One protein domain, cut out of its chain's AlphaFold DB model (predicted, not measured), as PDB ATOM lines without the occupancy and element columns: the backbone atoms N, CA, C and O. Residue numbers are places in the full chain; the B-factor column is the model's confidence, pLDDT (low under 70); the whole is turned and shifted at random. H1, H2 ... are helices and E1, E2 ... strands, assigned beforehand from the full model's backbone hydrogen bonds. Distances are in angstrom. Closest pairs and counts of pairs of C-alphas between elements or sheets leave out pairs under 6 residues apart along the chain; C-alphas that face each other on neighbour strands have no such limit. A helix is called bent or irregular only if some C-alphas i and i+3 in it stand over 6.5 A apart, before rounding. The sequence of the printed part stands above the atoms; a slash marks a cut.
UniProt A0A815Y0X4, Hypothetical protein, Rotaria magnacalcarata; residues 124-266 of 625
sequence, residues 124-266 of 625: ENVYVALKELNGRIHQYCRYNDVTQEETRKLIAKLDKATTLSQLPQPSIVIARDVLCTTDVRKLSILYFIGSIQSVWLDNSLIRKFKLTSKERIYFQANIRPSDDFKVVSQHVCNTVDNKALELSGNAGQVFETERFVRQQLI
ATOM      1  N   GLU A 124     -31.183  13.751  62.474       87.31
ATOM      2  CA  GLU A 124     -32.353  12.993  62.105       87.31
ATOM      3  C   GLU A 124     -33.230  13.760  61.107       87.31
ATOM      4  O   GLU A 124     -33.971  13.130  60.368       87.31
ATOM      5  N   ASN A 125     -33.145  15.086  61.006       91.25
ATOM      6  CA  ASN A 125     -33.971  15.897  60.105       91.25
ATOM      7  C   ASN A 125     -33.207  16.399  58.873       91.25
ATOM      8  O   ASN A 125     -33.474  17.488  58.361       91.25
ATOM      9  N   VAL A 126     -32.270  15.589  58.384       93.25
ATOM     10  CA  VAL A 126     -31.611  15.801  57.093       93.25
ATOM     11  C   VAL A 126     -32.449  15.196  55.974       93.25
ATOM     12  O   VAL A 126     -32.861  14.033  56.033       93.25
ATOM     13  N   TYR A 127     -32.675  15.989  54.934       93.56
ATOM     14  CA  TYR A 127     -33.456  15.629  53.765       93.56
ATOM     15  C   TYR A 127     -32.641  15.848  52.499       93.56
ATOM     16  O   TYR A 127     -32.004  16.880  52.326       93.56
ATOM     17  N   VAL A 128     -32.713  14.885  51.590       92.75
ATOM     18  CA  VAL A 128     -32.088  14.953  50.270       92.75
ATOM     19  C   VAL A 128     -33.168  15.161  49.226       92.75
ATOM     20  O   VAL A 128     -34.230  14.533  49.288       92.75
ATOM     21  N   ALA A 129     -32.910  16.052  48.277       92.44
ATOM     22  CA  ALA A 129     -33.783  16.272  47.144       92.44
ATOM     23  C   ALA A 129     -33.851  14.995  46.305       92.44
ATOM     24  O   ALA A 129     -32.831  14.448  45.886       92.44
ATOM     25  N   LEU A 130     -35.063  14.523  46.017       89.56
ATOM     26  CA  LEU A 130     -35.260  13.335  45.192       89.56
ATOM     27  C   LEU A 130     -34.698  13.522  43.782       89.56
ATOM     28  O   LEU A 130     -34.373  12.518  43.150       89.56
ATOM     29  N   LYS A 131     -34.512  14.768  43.318       89.81
ATOM     30  CA  LYS A 131     -33.848  15.025  42.040       89.81
ATOM     31  C   LYS A 131     -32.448  14.389  41.977       89.81
ATOM     32  O   LYS A 131     -32.120  13.700  41.022       89.81
ATOM     33  N   GLU A 132     -31.686  14.474  43.067       90.44
ATOM     34  CA  GLU A 132     -30.325  13.921  43.165       90.44
ATOM     35  C   GLU A 132     -30.301  12.387  43.149       90.44
ATOM     36  O   GLU A 132     -29.261  11.770  42.941       90.44
ATOM     37  N   LEU A 133     -31.457  11.758  43.381       87.81
ATOM     38  CA  LEU A 133     -31.621  10.311  43.486       87.81
ATOM     39  C   LEU A 133     -32.482   9.727  42.348       87.81
ATOM     40  O   LEU A 133     -32.985   8.605  42.486       87.81
ATOM     41  N   ASN A 134     -32.655  10.465  41.242       86.00
ATOM     42  CA  ASN A 134     -33.505  10.106  40.093       86.00
ATOM     43  C   ASN A 134     -34.985   9.885  40.461       86.00
ATOM     44  O   ASN A 134     -35.623   8.926  40.031       86.00
ATOM     45  N   GLY A 135     -35.527  10.749  41.319       84.00
ATOM     46  CA  GLY A 135     -36.951  10.827  41.649       84.00
ATOM     47  C   GLY A 135     -37.572  12.172  41.263       84.00
ATOM     48  O   GLY A 135     -37.031  12.899  40.431       84.00
ATOM     49  N   ARG A 136     -38.708  12.518  41.885       84.56
ATOM     50  CA  ARG A 136     -39.482  13.723  41.540       84.56
ATOM     51  C   ARG A 136     -38.748  15.027  41.887       84.56
ATOM     52  O   ARG A 136     -38.246  15.171  43.002       84.56
ATOM     53  N   ILE A 137     -38.788  16.011  40.983       83.12
ATOM     54  CA  ILE A 137     -37.962  17.237  41.047       83.12
ATOM     55  C   ILE A 137     -38.297  18.169  42.223       83.12
ATOM     56  O   ILE A 137     -37.439  18.911  42.658       83.12
ATOM     57  N   HIS A 138     -39.503  18.155  42.794       83.62
ATOM     58  CA  HIS A 138     -39.871  19.086  43.886       83.62
ATOM     59  C   HIS A 138     -40.022  18.418  45.251       83.62
ATOM     60  O   HIS A 138     -40.609  18.982  46.178       83.62
ATOM     61  N   GLN A 139     -39.534  17.189  45.369       87.94
ATOM     62  CA  GLN A 139     -39.703  16.379  46.560       87.94
ATOM     63  C   GLN A 139     -38.366  16.098  47.229       87.94
ATOM     64  O   GLN A 139     -37.308  16.106  46.604       87.94
ATOM     65  N   TYR A 140     -38.450  15.825  48.519       91.06
ATOM     66  CA  TYR A 140     -37.348  15.451  49.381       91.06
ATOM     67  C   TYR A 140     -37.647  14.113  50.037       91.06
ATOM     68  O   TYR A 140     -38.806  13.770  50.252       91.06
ATOM     69  N   CYS A 141     -36.616  13.370  50.410       88.75
ATOM     70  CA  CYS A 141     -36.755  12.242  51.320       88.75
ATOM     71  C   CYS A 141     -35.801  12.395  52.493       88.75
ATOM     72  O   CYS A 141     -34.691  12.910  52.344       88.75
ATOM     73  N   ARG A 142     -36.228  11.908  53.655       88.00
ATOM     74  CA  ARG A 142     -35.369  11.825  54.831       88.00
ATOM     75  C   ARG A 142     -34.157  10.950  54.517       88.00
ATOM     76  O   ARG A 142     -34.314   9.835  54.019       88.00
ATOM     77  N   TYR A 143     -32.957  11.462  54.770       84.25
ATOM     78  CA  TYR A 143     -31.733  10.802  54.320       84.25
ATOM     79  C   TYR A 143     -31.314   9.637  55.229       84.25
ATOM     80  O   TYR A 143     -30.910   8.582  54.746       84.25
ATOM     81  N   ASN A 144     -31.522   9.797  56.537       76.62
ATOM     82  CA  ASN A 144     -31.118   8.840  57.572       76.62
ATOM     83  C   ASN A 144     -32.145   7.721  57.848       76.62
ATOM     84  O   ASN A 144     -32.075   7.074  58.890       76.62
ATOM     85  N   ASP A 145     -33.116   7.493  56.958       68.81
ATOM     86  CA  ASP A 145     -34.119   6.436  57.145       68.81
ATOM     87  C   ASP A 145     -33.567   5.079  56.656       68.81
ATOM     88  O   ASP A 145     -33.336   4.878  55.458       68.81
ATOM     89  N   VAL A 146     -33.276   4.183  57.610       53.31
ATOM     90  CA  VAL A 146     -32.481   2.948  57.428       53.31
ATOM     91  C   VAL A 146     -33.311   1.786  56.853       53.31
ATOM     92  O   VAL A 146     -32.754   0.845  56.288       53.31
ATOM     93  N   THR A 147     -34.643   1.837  56.911       49.31
ATOM     94  CA  THR A 147     -35.508   0.750  56.424       49.31
ATOM     95  C   THR A 147     -36.070   1.057  55.040       49.31
ATOM     96  O   THR A 147     -37.058   1.764  54.871       49.31
ATOM     97  N   GLN A 148     -35.434   0.493  54.012       49.81
ATOM     98  CA  GLN A 148     -35.857   0.646  52.617       49.81
ATOM     99  C   GLN A 148     -37.035  -0.232  52.179       49.81
ATOM    100  O   GLN A 148     -37.461  -0.144  51.023       49.81
ATOM    101  N   GLU A 149     -37.595  -1.038  53.074       43.03
ATOM    102  CA  GLU A 149     -38.770  -1.849  52.782       43.03
ATOM    103  C   GLU A 149     -39.978  -1.321  53.570       43.03
ATOM    104  O   GLU A 149     -40.080  -1.417  54.787       43.03
ATOM    105  N   GLU A 150     -40.880  -0.691  52.816       41.03
ATOM    106  CA  GLU A 150     -42.321  -0.576  53.093       41.03
ATOM    107  C   GLU A 150     -42.812   0.346  54.219       41.03
ATOM    108  O   GLU A 150     -44.000   0.678  54.251       41.03
ATOM    109  N   THR A 151     -41.949   0.911  55.059       36.59
ATOM    110  CA  THR A 151     -42.378   1.950  56.009       36.59
ATOM    111  C   THR A 151     -42.426   3.314  55.324       36.59
ATOM    112  O   THR A 151     -41.401   3.899  55.000       36.59
ATOM    113  N   ARG A 152     -43.653   3.783  55.037       46.75
ATOM    114  CA  ARG A 152     -44.060   5.176  54.743       46.75
ATOM    115  C   ARG A 152     -42.876   6.133  54.526       46.75
ATOM    116  O   ARG A 152     -42.538   6.882  55.436       46.75
ATOM    117  N   LYS A 153     -42.267   6.125  53.327       55.97
ATOM    118  CA  LYS A 153     -41.274   7.141  52.944       55.97
ATOM    119  C   LYS A 153     -41.878   8.496  53.290       55.97
ATOM    120  O   LYS A 153     -42.870   8.876  52.668       55.97
ATOM    121  N   LEU A 154     -41.324   9.185  54.286       67.81
ATOM    122  CA  LEU A 154     -41.642  10.578  54.575       67.81
ATOM    123  C   LEU A 154     -41.078  11.394  53.411       67.81
ATOM    124  O   LEU A 154     -39.998  11.982  53.493       67.81
ATOM    125  N   ILE A 155     -41.766  11.325  52.273       82.62
ATOM    126  CA  ILE A 155     -41.533  12.220  51.157       82.62
ATOM    127  C   ILE A 155     -41.961  13.591  51.662       82.62
ATOM    128  O   ILE A 155     -42.969  13.707  52.349       82.62
ATOM    129  N   ALA A 156     -41.191  14.625  51.379       87.56
ATOM    130  CA  ALA A 156     -41.459  15.952  51.886       87.56
ATOM    131  C   ALA A 156     -41.381  17.011  50.789       87.56
ATOM    132  O   ALA A 156     -40.750  16.807  49.752       87.56
ATOM    133  N   LYS A 157     -42.029  18.147  51.025       89.12
ATOM    134  CA  LYS A 157     -41.894  19.370  50.228       89.12
ATOM    135  C   LYS A 157     -41.414  20.499  51.135       89.12
ATOM    136  O   LYS A 157     -41.681  20.496  52.339       89.12
ATOM    137  N   LEU A 158     -40.720  21.470  50.552       90.25
ATOM    138  CA  LEU A 158     -40.383  22.699  51.260       90.25
ATOM    139  C   LEU A 158     -41.656  23.528  51.466       90.25
ATOM    140  O   LEU A 158     -42.520  23.578  50.587       90.25
ATOM    141  N   ASP A 159     -41.786  24.180  52.618       87.50
ATOM    142  CA  ASP A 159     -42.874  25.131  52.826       87.50
ATOM    143  C   ASP A 159     -42.759  26.320  51.867       87.50
ATOM    144  O   ASP A 159     -41.687  26.885  51.700       87.50
ATOM    145  N   LYS A 160     -43.871  26.767  51.275       85.25
ATOM    146  CA  LYS A 160     -43.847  27.883  50.309       85.25
ATOM    147  C   LYS A 160     -43.385  29.221  50.910       85.25
ATOM    148  O   LYS A 160     -43.130  30.150  50.158       85.25
ATOM    149  N   ALA A 161     -43.364  29.371  52.236       88.50
ATOM    150  CA  ALA A 161     -42.840  30.566  52.895       88.50
ATOM    151  C   ALA A 161     -41.317  30.549  53.076       88.50
ATOM    152  O   ALA A 161     -40.764  31.586  53.434       88.50
ATOM    153  N   THR A 162     -40.649  29.405  52.886       90.19
ATOM    154  CA  THR A 162     -39.192  29.323  53.035       90.19
ATOM    155  C   THR A 162     -38.486  30.217  52.021       90.19
ATOM    156  O   THR A 162     -38.911  30.357  50.870       90.19
ATOM    157  N   THR A 163     -37.369  30.784  52.448       90.00
ATOM    158  CA  THR A 163     -36.477  31.588  51.603       90.00
ATOM    159  C   THR A 163     -35.779  30.753  50.529       90.00
ATOM    160  O   THR A 163     -35.469  31.274  49.465       90.00
ATOM    161  N   LEU A 164     -35.663  29.438  50.736       88.50
ATOM    162  CA  LEU A 164     -35.087  28.498  49.766       88.50
ATOM    163  C   LEU A 164     -36.034  28.140  48.605       88.50
ATOM    164  O   LEU A 164     -35.642  27.409  47.699       88.50
ATOM    165  N   SER A 165     -37.296  28.589  48.626       79.44
ATOM    166  CA  SER A 165     -38.284  28.215  47.597       79.44
ATOM    167  C   SER A 165     -38.085  28.913  46.250       79.44
ATOM    168  O   SER A 165     -38.664  28.465  45.262       79.44
ATOM    169  N   GLN A 166     -37.302  29.996  46.205       70.00
ATOM    170  CA  GLN A 166     -37.091  30.805  44.997       70.00
ATOM    171  C   GLN A 166     -35.841  30.413  44.199       70.00
ATOM    172  O   GLN A 166     -35.692  30.829  43.053       70.00
ATOM    173  N   LEU A 167     -34.965  29.590  44.775       71.88
ATOM    174  CA  LEU A 167     -33.737  29.131  44.135       71.88
ATOM    175  C   LEU A 167     -33.907  27.768  43.452       71.88
ATOM    176  O   LEU A 167     -34.862  27.035  43.740       71.88
ATOM    177  N   PRO A 168     -32.949  27.368  42.587       78.62
ATOM    178  CA  PRO A 168     -32.800  25.973  42.208       78.62
ATOM    179  C   PRO A 168     -32.817  25.098  43.461       78.62
ATOM    180  O   PRO A 168     -32.080  25.347  44.412       78.62
ATOM    181  N   GLN A 169     -33.679  24.081  43.459       82.81
ATOM    182  CA  GLN A 169     -33.936  23.256  44.637       82.81
ATOM    183  C   GLN A 169     -32.611  22.775  45.275       82.81
ATOM    184  O   GLN A 169     -31.845  22.099  44.584       82.81
ATOM    185  N   PRO A 170     -32.331  23.066  46.560       90.69
ATOM    186  CA  PRO A 170     -31.088  22.645  47.200       90.69
ATOM    187  C   PRO A 170     -31.015  21.120  47.323       90.69
ATOM    188  O   PRO A 170     -31.996  20.483  47.715       90.69
ATOM    189  N   SER A 171     -29.851  20.545  47.008       93.06
ATOM    190  CA  SER A 171     -29.618  19.092  46.973       93.06
ATOM    191  C   SER A 171     -29.826  18.429  48.332       93.06
ATOM    192  O   SER A 171     -30.419  17.354  48.414       93.06
ATOM    193  N   ILE A 172     -29.376  19.080  49.406       94.94
ATOM    194  CA  ILE A 172     -29.535  18.602  50.777       94.94
ATOM    195  C   ILE A 172     -29.977  19.767  51.652       94.94
ATOM    196  O   ILE A 172     -29.464  20.882  51.541       94.94
ATOM    197  N   VAL A 173     -30.929  19.500  52.537       95.69
ATOM    198  CA  VAL A 173     -31.415  20.465  53.512       95.69
ATOM    199  C   VAL A 173     -31.496  19.860  54.902       95.69
ATOM    200  O   VAL A 173     -31.739  18.664  55.068       95.69
ATOM    201  N   ILE A 174     -31.345  20.711  55.909       95.69
ATOM    202  CA  ILE A 174     -31.700  20.400  57.288       95.69
ATOM    203  C   ILE A 174     -32.971  21.157  57.654       95.69
ATOM    204  O   ILE A 174     -33.081  22.354  57.387       95.69
ATOM    205  N   ALA A 175     -33.934  20.457  58.246       94.50
ATOM    206  CA  ALA A 175     -35.177  21.049  58.723       94.50
ATOM    207  C   ALA A 175     -35.227  21.018  60.251       94.50
ATOM    208  O   ALA A 175     -34.872  20.020  60.882       94.50
ATOM    209  N   ARG A 176     -35.723  22.089  60.870       92.19
ATOM    210  CA  ARG A 176     -36.004  22.061  62.310       92.19
ATOM    211  C   ARG A 176     -37.223  21.189  62.590       92.19
ATOM    212  O   ARG A 176     -37.151  20.291  63.425       92.19
ATOM    213  N   ASP A 177     -38.321  21.498  61.904       88.56
ATOM    214  CA  ASP A 177     -39.637  20.929  62.159       88.56
ATOM    215  C   ASP A 177     -40.170  20.259  60.885       88.56
ATOM    216  O   ASP A 177     -39.949  20.718  59.761       88.56
ATOM    217  N   VAL A 178     -40.883  19.151  61.074       87.44
ATOM    218  CA  VAL A 178     -41.487  18.365  60.000       87.44
ATOM    219  C   VAL A 178     -42.967  18.256  60.314       87.44
ATOM    220  O   VAL A 178     -43.362  17.578  61.263       87.44
ATOM    221  N   LEU A 179     -43.796  18.936  59.530       83.81
ATOM    222  CA  LEU A 179     -45.235  18.805  59.654       83.81
ATOM    223  C   LEU A 179     -45.669  17.583  58.846       83.81
ATOM    224  O   LEU A 179     -45.792  17.643  57.621       83.81
ATOM    225  N   CYS A 180     -45.892  16.469  59.540       74.25
ATOM    226  CA  CYS A 180     -46.614  15.338  58.976       74.25
ATOM    227  C   CYS A 180     -48.065  15.756  58.843       74.25
ATOM    228  O   CYS A 180     -48.701  16.209  59.796       74.25
ATOM    229  N   THR A 181     -48.576  15.655  57.638       61.31
ATOM    230  CA  THR A 181     -49.905  16.148  57.349       61.31
ATOM    231  C   THR A 181     -50.840  14.943  57.220       61.31
ATOM    232  O   THR A 181     -50.374  13.858  56.894       61.31
ATOM    233  N   THR A 182     -52.098  15.095  57.651       52.56
ATOM    234  CA  THR A 182     -53.068  14.019  57.981       52.56
ATOM    235  C   THR A 182     -53.103  12.855  56.988       52.56
ATOM    236  O   THR A 182     -52.823  13.089  55.823       52.56
ATOM    237  N   ASP A 183     -53.536  11.657  57.425       47.91
ATOM    238  CA  ASP A 183     -53.504  10.317  56.772       47.91
ATOM    239  C   ASP A 183     -53.696  10.210  55.237       47.91
ATOM    240  O   ASP A 183     -53.335   9.199  54.637       47.91
ATOM    241  N   VAL A 184     -54.227  11.238  54.577       48.53
ATOM    242  CA  VAL A 184     -54.294  11.383  53.113       48.53
ATOM    243  C   VAL A 184     -52.925  11.716  52.500       48.53
ATOM    244  O   VAL A 184     -52.611  11.299  51.387       48.53
ATOM    245  N   ARG A 185     -52.087  12.466  53.219       52.28
ATOM    246  CA  ARG A 185     -50.803  12.961  52.741       52.28
ATOM    247  C   ARG A 185     -49.712  11.970  53.131       52.28
ATOM    248  O   ARG A 185     -49.263  11.904  54.268       52.28
ATOM    249  N   LYS A 186     -49.185  11.262  52.135       59.72
ATOM    250  CA  LYS A 186     -47.852  10.641  52.236       59.72
ATOM    251  C   LYS A 186     -46.726  11.685  52.092       59.72
ATOM    252  O   LYS A 186     -45.601  11.319  51.766       59.72
ATOM    253  N   LEU A 187     -47.040  12.976  52.267       71.81
ATOM    254  CA  LEU A 187     -46.132  14.103  52.081       71.81
ATOM    255  C   LEU A 187     -46.025  14.929  53.370       71.81
ATOM    256  O   LEU A 187     -47.027  15.406  53.895       71.81
ATOM    257  N   SER A 188     -44.811  15.131  53.863       83.50
ATOM    258  CA  SER A 188     -44.507  16.038  54.970       83.50
ATOM    259  C   SER A 188     -44.140  17.430  54.455       83.50
ATOM    260  O   SER A 188     -43.639  17.581  53.342       83.50
ATOM    261  N   ILE A 189     -44.361  18.465  55.260       86.75
ATOM    262  CA  ILE A 189     -43.886  19.818  54.951       86.75
ATOM    263  C   ILE A 189     -42.702  20.137  55.859       86.75
ATOM    264  O   ILE A 189     -42.792  19.976  57.077       86.75
ATOM    265  N   LEU A 190     -41.589  20.556  55.262       91.19
ATOM    266  CA  LEU A 190     -40.375  20.938  55.980       91.19
ATOM    267  C   LEU A 190     -40.453  22.412  56.378       91.19
ATOM    268  O   LEU A 190     -40.722  23.260  55.529       91.19
ATOM    269  N   TYR A 191     -40.222  22.710  57.657       91.56
ATOM    270  CA  TYR A 191     -40.249  24.060  58.229       91.56
ATOM    271  C   TYR A 191     -38.881  24.443  58.788       91.56
ATOM    272  O   TYR A 191     -38.201  23.616  59.402       91.56
ATOM    273  N   PHE A 192     -38.543  25.729  58.636       93.62
ATOM    274  CA  PHE A 192     -37.272  26.336  59.041       93.62
ATOM    275  C   PHE A 192     -36.085  25.543  58.510       93.62
ATOM    276  O   PHE A 192     -35.541  24.663  59.181       93.62
ATOM    277  N   ILE A 193     -35.743  25.841  57.267       95.31
ATOM    278  CA  ILE A 193     -34.867  25.016  56.456       95.31
ATOM    279  C   ILE A 193     -33.566  25.764  56.186       95.31
ATOM    280  O   ILE A 193     -33.580  26.972  55.967       95.31
ATOM    281  N   GLY A 194     -32.447  25.047  56.182       96.19
ATOM    282  CA  GLY A 194     -31.164  25.551  55.697       96.19
ATOM    283  C   GLY A 194     -30.544  24.584  54.698       96.19
ATOM    284  O   GLY A 194     -30.678  23.367  54.859       96.19
ATOM    285  N   SER A 195     -29.883  25.111  53.669       95.69
ATOM    286  CA  SER A 195     -29.141  24.294  52.700       95.69
ATOM    287  C   SER A 195     -27.888  23.716  53.360       95.69
ATOM    288  O   SER A 195     -27.241  24.384  54.158       95.69
ATOM    289  N   ILE A 196     -27.523  22.467  53.082       95.38
ATOM    290  CA  ILE A 196     -26.301  21.878  53.651       95.38
ATOM    291  C   ILE A 196     -25.456  21.201  52.579       95.38
ATOM    292  O   ILE A 196     -25.968  20.756  51.555       95.38
ATOM    293  N   GLN A 197     -24.150  21.117  52.827       94.69
ATOM    294  CA  GLN A 197     -23.214  20.407  51.957       94.69
ATOM    295  C   GLN A 197     -23.020  18.968  52.438       94.69
ATOM    296  O   GLN A 197     -23.001  18.703  53.642       94.69
ATOM    297  N   SER A 198     -22.827  18.040  51.499       94.12
ATOM    298  CA  SER A 198     -22.584  16.623  51.791       94.12
ATOM    299  C   SER A 198     -21.355  16.418  52.677       94.12
ATOM    300  O   SER A 198     -21.411  15.635  53.618       94.12
ATOM    301  N   VAL A 199     -20.291  17.199  52.471       94.06
ATOM    302  CA  VAL A 199     -19.052  17.157  53.273       94.06
ATOM    303  C   VAL A 199     -19.230  17.516  54.756       94.06
ATOM    304  O   VAL A 199     -18.275  17.416  55.516       94.06
ATOM    305  N   TRP A 200     -20.412  17.970  55.185       94.25
ATOM    306  CA  TRP A 200     -20.716  18.242  56.599       94.25
ATOM    307  C   TRP A 200     -21.420  17.067  57.298       94.25
ATOM    308  O   TRP A 200     -21.688  17.138  58.499       94.25
ATOM    309  N   LEU A 201     -21.777  16.013  56.562       92.75
ATOM    310  CA  LEU A 201     -22.544  14.874  57.062       92.75
ATOM    311  C   LEU A 201     -21.625  13.761  57.574       92.75
ATOM    312  O   LEU A 201     -21.371  12.785  56.876       92.75
ATOM    313  N   ASP A 202     -21.177  13.886  58.824       88.25
ATOM    314  CA  ASP A 202     -20.151  12.991  59.377       88.25
ATOM    315  C   ASP A 202     -20.661  11.689  60.009       88.25
ATOM    316  O   ASP A 202     -19.878  10.843  60.447       88.25
ATOM    317  N   ASN A 203     -21.978  11.502  60.081       89.00
ATOM    318  CA  ASN A 203     -22.552  10.302  60.678       89.00
ATOM    319  C   ASN A 203     -22.358   9.075  59.778       89.00
ATOM    320  O   ASN A 203     -22.413   9.173  58.558       89.00
ATOM    321  N   SER A 204     -22.191   7.900  60.386       90.44
ATOM    322  CA  SER A 204     -22.236   6.641  59.637       90.44
ATOM    323  C   SER A 204     -23.654   6.389  59.122       90.44
ATOM    324  O   SER A 204     -24.634   6.652  59.829       90.44
ATOM    325  N   LEU A 205     -23.764   5.895  57.894       90.56
ATOM    326  CA  LEU A 205     -25.022   5.602  57.230       90.56
ATOM    327  C   LEU A 205     -24.889   4.340  56.379       90.56
ATOM    328  O   LEU A 205     -23.855   4.102  55.760       90.56
ATOM    329  N   ILE A 206     -25.971   3.563  56.326       90.12
ATOM    330  CA  ILE A 206     -26.141   2.454  55.389       90.12
ATOM    331  C   ILE A 206     -27.329   2.781  54.491       90.12
ATOM    332  O   ILE A 206     -28.434   3.048  54.966       90.12
ATOM    333  N   ARG A 207     -27.102   2.755  53.181       87.81
ATOM    334  CA  ARG A 207     -28.105   3.000  52.147       87.81
ATOM    335  C   ARG A 207     -28.148   1.811  51.221       87.81
ATOM    336  O   ARG A 207     -27.128   1.414  50.681       87.81
ATOM    337  N   LYS A 208     -29.339   1.274  50.993       87.94
ATOM    338  CA  LYS A 208     -29.560   0.318  49.905       87.94
ATOM    339  C   LYS A 208     -30.193   1.049  48.727       87.94
ATOM    340  O   LYS A 208     -30.653   2.173  48.883       87.94
ATOM    341  N   PHE A 209     -30.216   0.484  47.536       86.44
ATOM    342  CA  PHE A 209     -31.253   0.792  46.556       86.44
ATOM    343  C   PHE A 209     -31.335  -0.311  45.516       86.44
ATOM    344  O   PHE A 209     -30.345  -0.962  45.190       86.44
ATOM    345  N   LYS A 210     -32.549  -0.520  45.000       88.38
ATOM    346  CA  LYS A 210     -32.835  -1.609  44.065       88.38
ATOM    347  C   LYS A 210     -32.148  -1.376  42.719       88.38
ATOM    348  O   LYS A 210     -32.212  -0.265  42.177       88.38
ATOM    349  N   LEU A 211     -31.559  -2.446  42.192       90.12
ATOM    350  CA  LEU A 211     -31.005  -2.536  40.844       90.12
ATOM    351  C   LEU A 211     -31.777  -3.596  40.051       90.12
ATOM    352  O   LEU A 211     -32.089  -4.660  40.589       90.12
ATOM    353  N   THR A 212     -32.069  -3.335  38.775       90.75
ATOM    354  CA  THR A 212     -32.501  -4.396  37.852       90.75
ATOM    355  C   THR A 212     -31.341  -5.351  37.566       90.75
ATOM    356  O   THR A 212     -30.169  -5.040  37.802       90.75
ATOM    357  N   SER A 213     -31.637  -6.534  37.021       91.25
ATOM    358  CA  SER A 213     -30.591  -7.481  36.619       91.25
ATOM    359  C   SER A 213     -29.629  -6.876  35.588       91.25
ATOM    360  O   SER A 213     -28.424  -7.104  35.688       91.25
ATOM    361  N   LYS A 214     -30.138  -6.061  34.649       91.69
ATOM    362  CA  LYS A 214     -29.330  -5.354  33.642       91.69
ATOM    363  C   LYS A 214     -28.474  -4.255  34.273       91.69
ATOM    364  O   LYS A 214     -27.281  -4.185  33.989       91.69
ATOM    365  N   GLU A 215     -29.046  -3.445  35.167       93.31
ATOM    366  CA  GLU A 215     -28.305  -2.408  35.903       93.31
ATOM    367  C   GLU A 215     -27.178  -3.006  36.744       93.31
ATOM    368  O   GLU A 215     -26.080  -2.462  36.781       93.31
ATOM    369  N   ARG A 216     -27.419  -4.154  37.383       92.81
ATOM    370  CA  ARG A 216     -26.411  -4.856  38.181       92.81
ATOM    371  C   ARG A 216     -25.225  -5.312  37.338       92.81
ATOM    372  O   ARG A 216     -24.084  -5.075  37.725       92.81
ATOM    373  N   ILE A 217     -25.496  -5.965  36.205       93.00
ATOM    374  CA  ILE A 217     -24.448  -6.413  35.276       93.00
ATOM    375  C   ILE A 217     -23.639  -5.203  34.802       93.00
ATOM    376  O   ILE A 217     -22.412  -5.223  34.848       93.00
ATOM    377  N   TYR A 218     -24.322  -4.121  34.421       93.56
ATOM    378  CA  TYR A 218     -23.670  -2.898  33.968       93.56
ATOM    379  C   TYR A 218     -22.820  -2.241  35.065       93.56
ATOM    380  O   TYR A 218     -21.674  -1.873  34.807       93.56
ATOM    381  N   PHE A 219     -23.341  -2.152  36.293       94.19
ATOM    382  CA  PHE A 219     -22.607  -1.638  37.444       94.19
ATOM    383  C   PHE A 219     -21.331  -2.443  37.697       94.19
ATOM    384  O   PHE A 219     -20.264  -1.857  37.836       94.19
ATOM    385  N   GLN A 220     -21.421  -3.775  37.718       93.75
ATOM    386  CA  GLN A 220     -20.270  -4.645  37.976       93.75
ATOM    387  C   GLN A 220     -19.215  -4.584  36.865       93.75
ATOM    388  O   GLN A 220     -18.027  -4.616  37.173       93.75
ATOM    389  N   ALA A 221     -19.638  -4.490  35.602       94.38
ATOM    390  CA  ALA A 221     -18.736  -4.526  34.455       94.38
ATOM    391  C   ALA A 221     -18.124  -3.161  34.091       94.38
ATOM    392  O   ALA A 221     -17.006  -3.131  33.591       94.38
ATOM    393  N   ASN A 222     -18.829  -2.049  34.333       95.38
ATOM    394  CA  ASN A 222     -18.438  -0.727  33.816       95.38
ATOM    395  C   ASN A 222     -18.236   0.312  34.924       95.38
ATOM    396  O   ASN A 222     -17.196   0.960  34.977       95.38
ATOM    397  N   ILE A 223     -19.201   0.456  35.839       95.25
ATOM    398  CA  ILE A 223     -19.159   1.518  36.859       95.25
ATOM    399  C   ILE A 223     -18.148   1.171  37.956       95.25
ATOM    400  O   ILE A 223     -17.228   1.939  38.219       95.25
ATOM    401  N   ARG A 224     -18.286  -0.001  38.580       93.12
ATOM    402  CA  ARG A 224     -17.460  -0.439  39.712       93.12
ATOM    403  C   ARG A 224     -15.948  -0.464  39.426       93.12
ATOM    404  O   ARG A 224     -15.200  -0.084  40.324       93.12
ATOM    405  N   PRO A 225     -15.461  -0.907  38.249       94.50
ATOM    406  CA  PRO A 225     -14.028  -0.891  37.962       94.50
ATOM    407  C   PRO A 225     -13.483   0.482  37.533       94.50
ATOM    408  O   PRO A 225     -12.259   0.627  37.490       94.50
ATOM    409  N   SER A 226     -14.342   1.465  37.224       95.50
ATOM    410  CA  SER A 226     -13.920   2.793  36.754       95.50
ATOM    411  C   SER A 226     -13.125   3.565  37.811       95.50
ATOM    412  O   SER A 226     -13.365   3.427  39.015       95.50
ATOM    413  N   ASP A 227     -12.178   4.393  37.371       95.38
ATOM    414  CA  ASP A 227     -11.357   5.195  38.284       95.38
ATOM    415  C   ASP A 227     -12.176   6.285  38.985       95.38
ATOM    416  O   ASP A 227     -12.015   6.483  40.189       95.38
ATOM    417  N   ASP A 228     -13.140   6.892  38.287       94.62
ATOM    418  CA  ASP A 228     -14.067   7.869  38.871       94.62
ATOM    419  C   ASP A 228     -14.862   7.275  40.041       94.62
ATOM    420  O   ASP A 228     -14.980   7.893  41.103       94.62
ATOM    421  N   PHE A 229     -15.360   6.040  39.886       95.12
ATOM    422  CA  PHE A 229     -16.052   5.353  40.973       95.12
ATOM    423  C   PHE A 229     -15.118   5.095  42.155       95.12
ATOM    424  O   PHE A 229     -15.512   5.365  43.285       95.12
ATOM    425  N   LYS A 230     -13.881   4.631  41.920       92.88
ATOM    426  CA  LYS A 230     -12.903   4.389  43.000       92.88
ATOM    427  C   LYS A 230     -12.603   5.656  43.801       92.88
ATOM    428  O   LYS A 230     -12.458   5.565  45.019       92.88
ATOM    429  N   VAL A 231     -12.522   6.811  43.136       94.12
ATOM    430  CA  VAL A 231     -12.300   8.115  43.784       94.12
ATOM    431  C   VAL A 231     -13.498   8.489  44.654       94.12
ATOM    432  O   VAL A 231     -13.339   8.750  45.846       94.12
ATOM    433  N   VAL A 232     -14.710   8.466  44.093       93.19
ATOM    434  CA  VAL A 232     -15.931   8.827  44.831       93.19
ATOM    435  C   VAL A 232     -16.239   7.838  45.963       93.19
ATOM    436  O   VAL A 232     -16.712   8.246  47.023       93.19
ATOM    437  N   SER A 233     -15.930   6.551  45.780       92.94
ATOM    438  CA  SER A 233     -16.226   5.487  46.741       92.94
ATOM    439  C   SER A 233     -15.064   5.149  47.682       92.94
ATOM    440  O   SER A 233     -15.140   4.129  48.365       92.94
ATOM    441  N   GLN A 234     -13.982   5.940  47.724       90.38
ATOM    442  CA  GLN A 234     -12.731   5.600  48.431       90.38
ATOM    443  C   GLN A 234     -12.940   5.197  49.905       90.38
ATOM    444  O   GLN A 234     -12.206   4.373  50.447       90.38
ATOM    445  N   HIS A 235     -13.965   5.760  50.544       91.31
ATOM    446  CA  HIS A 235     -14.309   5.539  51.950       91.31
ATOM    447  C   HIS A 235     -15.706   4.927  52.139       91.31
ATOM    448  O   HIS A 235     -16.265   4.961  53.237       91.31
ATOM    449  N   VAL A 236     -16.278   4.368  51.071       94.19
ATOM    450  CA  VAL A 236     -17.609   3.759  51.067       94.19
ATOM    451  C   VAL A 236     -17.483   2.273  50.774       94.19
ATOM    452  O   VAL A 236     -17.097   1.851  49.681       94.19
ATOM    453  N   CYS A 237     -17.866   1.455  51.748       92.75
ATOM    454  CA  CYS A 237     -18.037   0.031  51.531       92.75
ATOM    455  C   CYS A 237     -19.270  -0.186  50.645       92.75
ATOM    456  O   CYS A 237     -20.365   0.282  50.958       92.75
ATOM    457  N   ASN A 238     -19.074  -0.879  49.524       92.75
ATOM    458  CA  ASN A 238     -20.121  -1.192  48.562       92.75
ATOM    459  C   ASN A 238     -20.272  -2.709  48.414       92.75
ATOM    460  O   ASN A 238     -19.335  -3.412  48.026       92.75
ATOM    461  N   THR A 239     -21.468  -3.210  48.699       91.31
ATOM    462  CA  THR A 239     -21.835  -4.618  48.543       91.31
ATOM    463  C   THR A 239     -23.023  -4.722  47.598       91.31
ATOM    464  O   THR A 239     -23.949  -3.917  47.622       91.31
ATOM    465  N   VAL A 240     -22.975  -5.699  46.695       87.62
ATOM    466  CA  VAL A 240     -24.054  -5.953  45.737       87.62
ATOM    467  C   VAL A 240     -24.671  -7.287  46.104       87.62
ATOM    468  O   VAL A 240     -23.982  -8.306  46.063       87.62
ATOM    469  N   ASP A 241     -25.955  -7.279  46.451       81.69
ATOM    470  CA  ASP A 241     -26.742  -8.496  46.617       81.69
ATOM    471  C   ASP A 241     -27.550  -8.807  45.337       81.69
ATOM    472  O   ASP A 241     -27.380  -8.185  44.281       81.69
ATOM    473  N   ASN A 242     -28.422  -9.817  45.387       71.50
ATOM    474  CA  ASN A 242     -29.195 -10.237  44.217       71.50
ATOM    475  C   ASN A 242     -30.207  -9.196  43.702       71.50
ATOM    476  O   ASN A 242     -30.691  -9.360  42.582       71.50
ATOM    477  N   LYS A 243     -30.548  -8.158  44.475       82.62
ATOM    478  CA  LYS A 243     -31.620  -7.199  44.152       82.62
ATOM    479  C   LYS A 243     -31.268  -5.732  44.435       82.62
ATOM    480  O   LYS A 243     -32.039  -4.852  44.041       82.62
ATOM    481  N   ALA A 244     -30.155  -5.442  45.100       88.38
ATOM    482  CA  ALA A 244     -29.797  -4.104  45.547       88.38
ATOM    483  C   ALA A 244     -28.279  -3.871  45.618       88.38
ATOM    484  O   ALA A 244     -27.482  -4.789  45.812       88.38
ATOM    485  N   LEU A 245     -27.902  -2.598  45.484       91.88
ATOM    486  CA  LEU A 245     -26.599  -2.083  45.894       91.88
ATOM    487  C   LEU A 245     -26.736  -1.505  47.299       91.88
ATOM    488  O   LEU A 245     -27.597  -0.656  47.533       91.88
ATOM    489  N   GLU A 246     -25.891  -1.955  48.214       93.25
ATOM    490  CA  GLU A 246     -25.741  -1.408  49.554       93.25
ATOM    491  C   GLU A 246     -24.435  -0.613  49.643       93.25
ATOM    492  O   GLU A 246     -23.372  -1.072  49.231       93.25
ATOM    493  N   LEU A 247     -24.541   0.602  50.170       93.50
ATOM    494  CA  LEU A 247     -23.467   1.556  50.394       93.50
ATOM    495  C   LEU A 247     -23.413   1.866  51.887       93.50
ATOM    496  O   LEU A 247     -24.433   2.221  52.480       93.50
ATOM    497  N   SER A 248     -22.238   1.749  52.493       93.94
ATOM    498  CA  SER A 248     -22.033   2.034  53.912       93.94
ATOM    499  C   SER A 248     -20.758   2.837  54.152       93.94
ATOM    500  O   SER A 248     -19.725   2.585  53.535       93.94
ATOM    501  N   GLY A 249     -20.836   3.835  55.032       93.81
ATOM    502  CA  GLY A 249     -19.732   4.756  55.307       93.81
ATOM    503  C   GLY A 249     -20.217   6.076  55.898       93.81
ATOM    504  O   GLY A 249     -21.326   6.159  56.425       93.81
ATOM    505  N   ASN A 250     -19.390   7.116  55.802       93.25
ATOM    506  CA  ASN A 250     -19.772   8.486  56.144       93.25
ATOM    507  C   ASN A 250     -20.932   8.954  55.244       93.25
ATOM    508  O   ASN A 250     -20.882   8.779  54.026       93.25
ATOM    509  N   ALA A 251     -21.975   9.537  55.834       92.31
ATOM    510  CA  ALA A 251     -23.221   9.883  55.158       92.31
ATOM    511  C   ALA A 251     -23.011  10.806  53.949       92.31
ATOM    512  O   ALA A 251     -23.640  10.599  52.913       92.31
ATOM    513  N   GLY A 252     -22.100  11.775  54.042       93.88
ATOM    514  CA  GLY A 252     -21.754  12.648  52.923       93.88
ATOM    515  C   GLY A 252     -21.177  11.887  51.733       93.88
ATOM    516  O   GLY A 252     -21.614  12.061  50.598       93.88
ATOM    517  N   GLN A 253     -20.233  10.988  52.000       94.44
ATOM    518  CA  GLN A 253     -19.579  10.175  50.970       94.44
ATOM    519  C   GLN A 253     -20.524   9.119  50.388       94.44
ATOM    520  O   GLN A 253     -20.518   8.878  49.180       94.44
ATOM    521  N   VAL A 254     -21.379   8.521  51.225       94.44
ATOM    522  CA  VAL A 254     -22.443   7.609  50.786       94.44
ATOM    523  C   VAL A 254     -23.413   8.335  49.853       94.44
ATOM    524  O   VAL A 254     -23.808   7.755  48.844       94.44
ATOM    525  N   PHE A 255     -23.764   9.595  50.137       93.75
ATOM    526  CA  PHE A 255     -24.635  10.398  49.275       93.75
ATOM    527  C   PHE A 255     -24.006  10.636  47.908       93.75
ATOM    528  O   PHE A 255     -24.636  10.327  46.898       93.75
ATOM    529  N   GLU A 256     -22.767  11.132  47.869       95.38
ATOM    530  CA  GLU A 256     -22.084  11.398  46.597       95.38
ATOM    531  C   GLU A 256     -21.858  10.107  45.799       95.38
ATOM    532  O   GLU A 256     -22.046  10.096  44.585       95.38
ATOM    533  N   THR A 257     -21.559   8.991  46.474       95.50
ATOM    534  CA  THR A 257     -21.450   7.674  45.827       95.50
ATOM    535  C   THR A 257     -22.792   7.207  45.267       95.50
ATOM    536  O   THR A 257     -22.856   6.770  44.120       95.50
ATOM    537  N   GLU A 258     -23.882   7.312  46.035       94.12
ATOM    538  CA  GLU A 258     -25.227   6.953  45.569       94.12
ATOM    539  C   GLU A 258     -25.626   7.800  44.354       94.12
ATOM    540  O   GLU A 258     -26.061   7.254  43.338       94.12
ATOM    541  N   ARG A 259     -25.445   9.121  44.441       94.12
ATOM    542  CA  ARG A 259     -25.729  10.079  43.369       94.12
ATOM    543  C   ARG A 259     -24.929   9.753  42.109       94.12
ATOM    544  O   ARG A 259     -25.523   9.623  41.041       94.12
ATOM    545  N   PHE A 260     -23.617   9.552  42.236       95.75
ATOM    546  CA  PHE A 260     -22.749   9.184  41.118       95.75
ATOM    547  C   PHE A 260     -23.219   7.892  40.448       95.75
ATOM    548  O   PHE A 260     -23.458   7.875  39.243       95.75
ATOM    549  N   VAL A 261     -23.427   6.817  41.219       94.88
ATOM    550  CA  VAL A 261     -23.853   5.529  40.653       94.88
ATOM    551  C   VAL A 261     -25.177   5.670  39.918       94.88
ATOM    552  O   VAL A 261     -25.317   5.160  38.811       94.88
ATOM    553  N   ARG A 262     -26.156   6.365  40.500       92.88
ATOM    554  CA  ARG A 262     -27.464   6.534  39.862       92.88
ATOM    555  C   ARG A 262     -27.384   7.332  38.562       92.88
ATOM    556  O   ARG A 262     -28.054   6.947  37.610       92.88
ATOM    557  N   GLN A 263     -26.542   8.364  38.501       93.25
ATOM    558  CA  GLN A 263     -26.277   9.113  37.268       93.25
ATOM    559  C   GLN A 263     -25.618   8.233  36.200       93.25
ATOM    560  O   GLN A 263     -26.048   8.245  35.054       93.25
ATOM    561  N   GLN A 264     -24.643   7.401  36.580       94.50
ATOM    562  CA  GLN A 264     -23.968   6.479  35.657       94.50
ATOM    563  C   GLN A 264     -24.853   5.308  35.191       94.50
ATOM    564  O   GLN A 264     -24.549   4.654  34.196       94.50
ATOM    565  N   LEU A 265     -25.943   5.010  35.907       94.31
ATOM    566  CA  LEU A 265     -26.924   3.988  35.521       94.31
ATOM    567  C   LEU A 265     -27.952   4.484  34.492       94.31
ATOM    568  O   LEU A 265     -28.718   3.671  33.968       94.31
ATOM    569  N   ILE A 266     -27.990   5.787  34.211       94.19
ATOM    570  CA  ILE A 266     -28.824   6.355  33.153       94.19
ATOM    571  C   ILE A 266     -28.249   5.921  31.807       94.19
ATOM    572  O   ILE A 266     -27.058   6.091  31.549       94.19
TER     573      ILE A 266
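This is residues 124 to 266 of the 625 residues of the protein "Hypothetical protein" of Rotaria magnacalcarata (UniProt A0A815Y0X4). Two lobes sit side by side along the longest axis: a small closed barrel of five strands, E1 to E5, and a three-stranded sheet, E6 E8 E7, with the long helix H5 packed along one face. The short helices H1 and H2 lie outside the barrel, and H1 touches H5 of the second lobe, which also holds H3 and H4. The printed part has 143 residues, of mixed class, with named elements in the order E1 H1 E2 E3 H2 E4 E5 E6 H3 H4 E7 E8 H5; the barrel is mixed, the sheet E6 E8 E7 antiparallel. The whole is compact, with a radius of gyration of the C-alphas of 15.7 A, and only just elongated, spanning 46 by 30 by 26 A.

The barrel's strands are E1, residues 126 to 129, from C-alpha 126 at (-31.611, 15.801, 57.093); E2, 140 to 142; E3, 155 to 158; E4, 172 to 180, 19.2 A long; and E5, 187 to 195, 19.8 A. H1 is residues 130 to 133 and H2 163 to 166; H2 is irregular, only just, with C-alphas 163 and 166 6.7 A apart. E6, 204 to 210, is 20.6 A long, E8, 244 to 250, 19.3 A, and E7 is 237 to 240. H3 is 213 to 223, 14.6 A; H4 is 227 to 232; H5, 251 to 264, 19.8 A, ends at C-alpha 264 at (-23.968, 6.479, 35.657).

Round the barrel run E1 E2 E3 E5 E4 and back to E1. E3 and E5 are parallel, with N 188 and O 155 2.8 A apart; the other neighbours are antiparallel, E4 and E1 for instance with N 127 and O 173 at 2.8 A. In the hairpin E4 and E5, E4 bends by 86 degrees at residue 176 and E5 by 86 degrees at 192; N 179 and O 189 are 2.8 A apart. H2 is on the barrel, outside it. H1, also outside, touches residues 258 to 262 of H5 alone, the closest C-alphas being Leu 133 and Arg 259, 5.9 A. In the other sheet, N 207 and O 247 of E6 and E8 are 2.8 A apart, as are N 237 and O 248 of the hairpin E7 and E8. H3 and H5 on one face make two layers, helices over a sheet; H5 runs along the strands, at 15 degrees to E8 on the local plane, with a height over the sheet of 9.6 A. E6, H3 H4 and E7 form a split strand-helix-strand unit, with E8 between its strands and a right-handed crossover. H5, the hub, touches H4 at Val 232 and Thr 257, C-alphas 5.7 A apart. Every O i to N i+4 pair is within hydrogen-bond range in H3, H4 and H5; H1 and H2 are too short for one.

The C-alphas farthest apart, of Thr 182 and Asp 227, are 47.0 A apart. The printed part has no cut; the link E2 to E3 is long, 12 residues. Mean pLDDT of the printed part is 85.9, under 70 at residues 145 to 154 and 181 to 186.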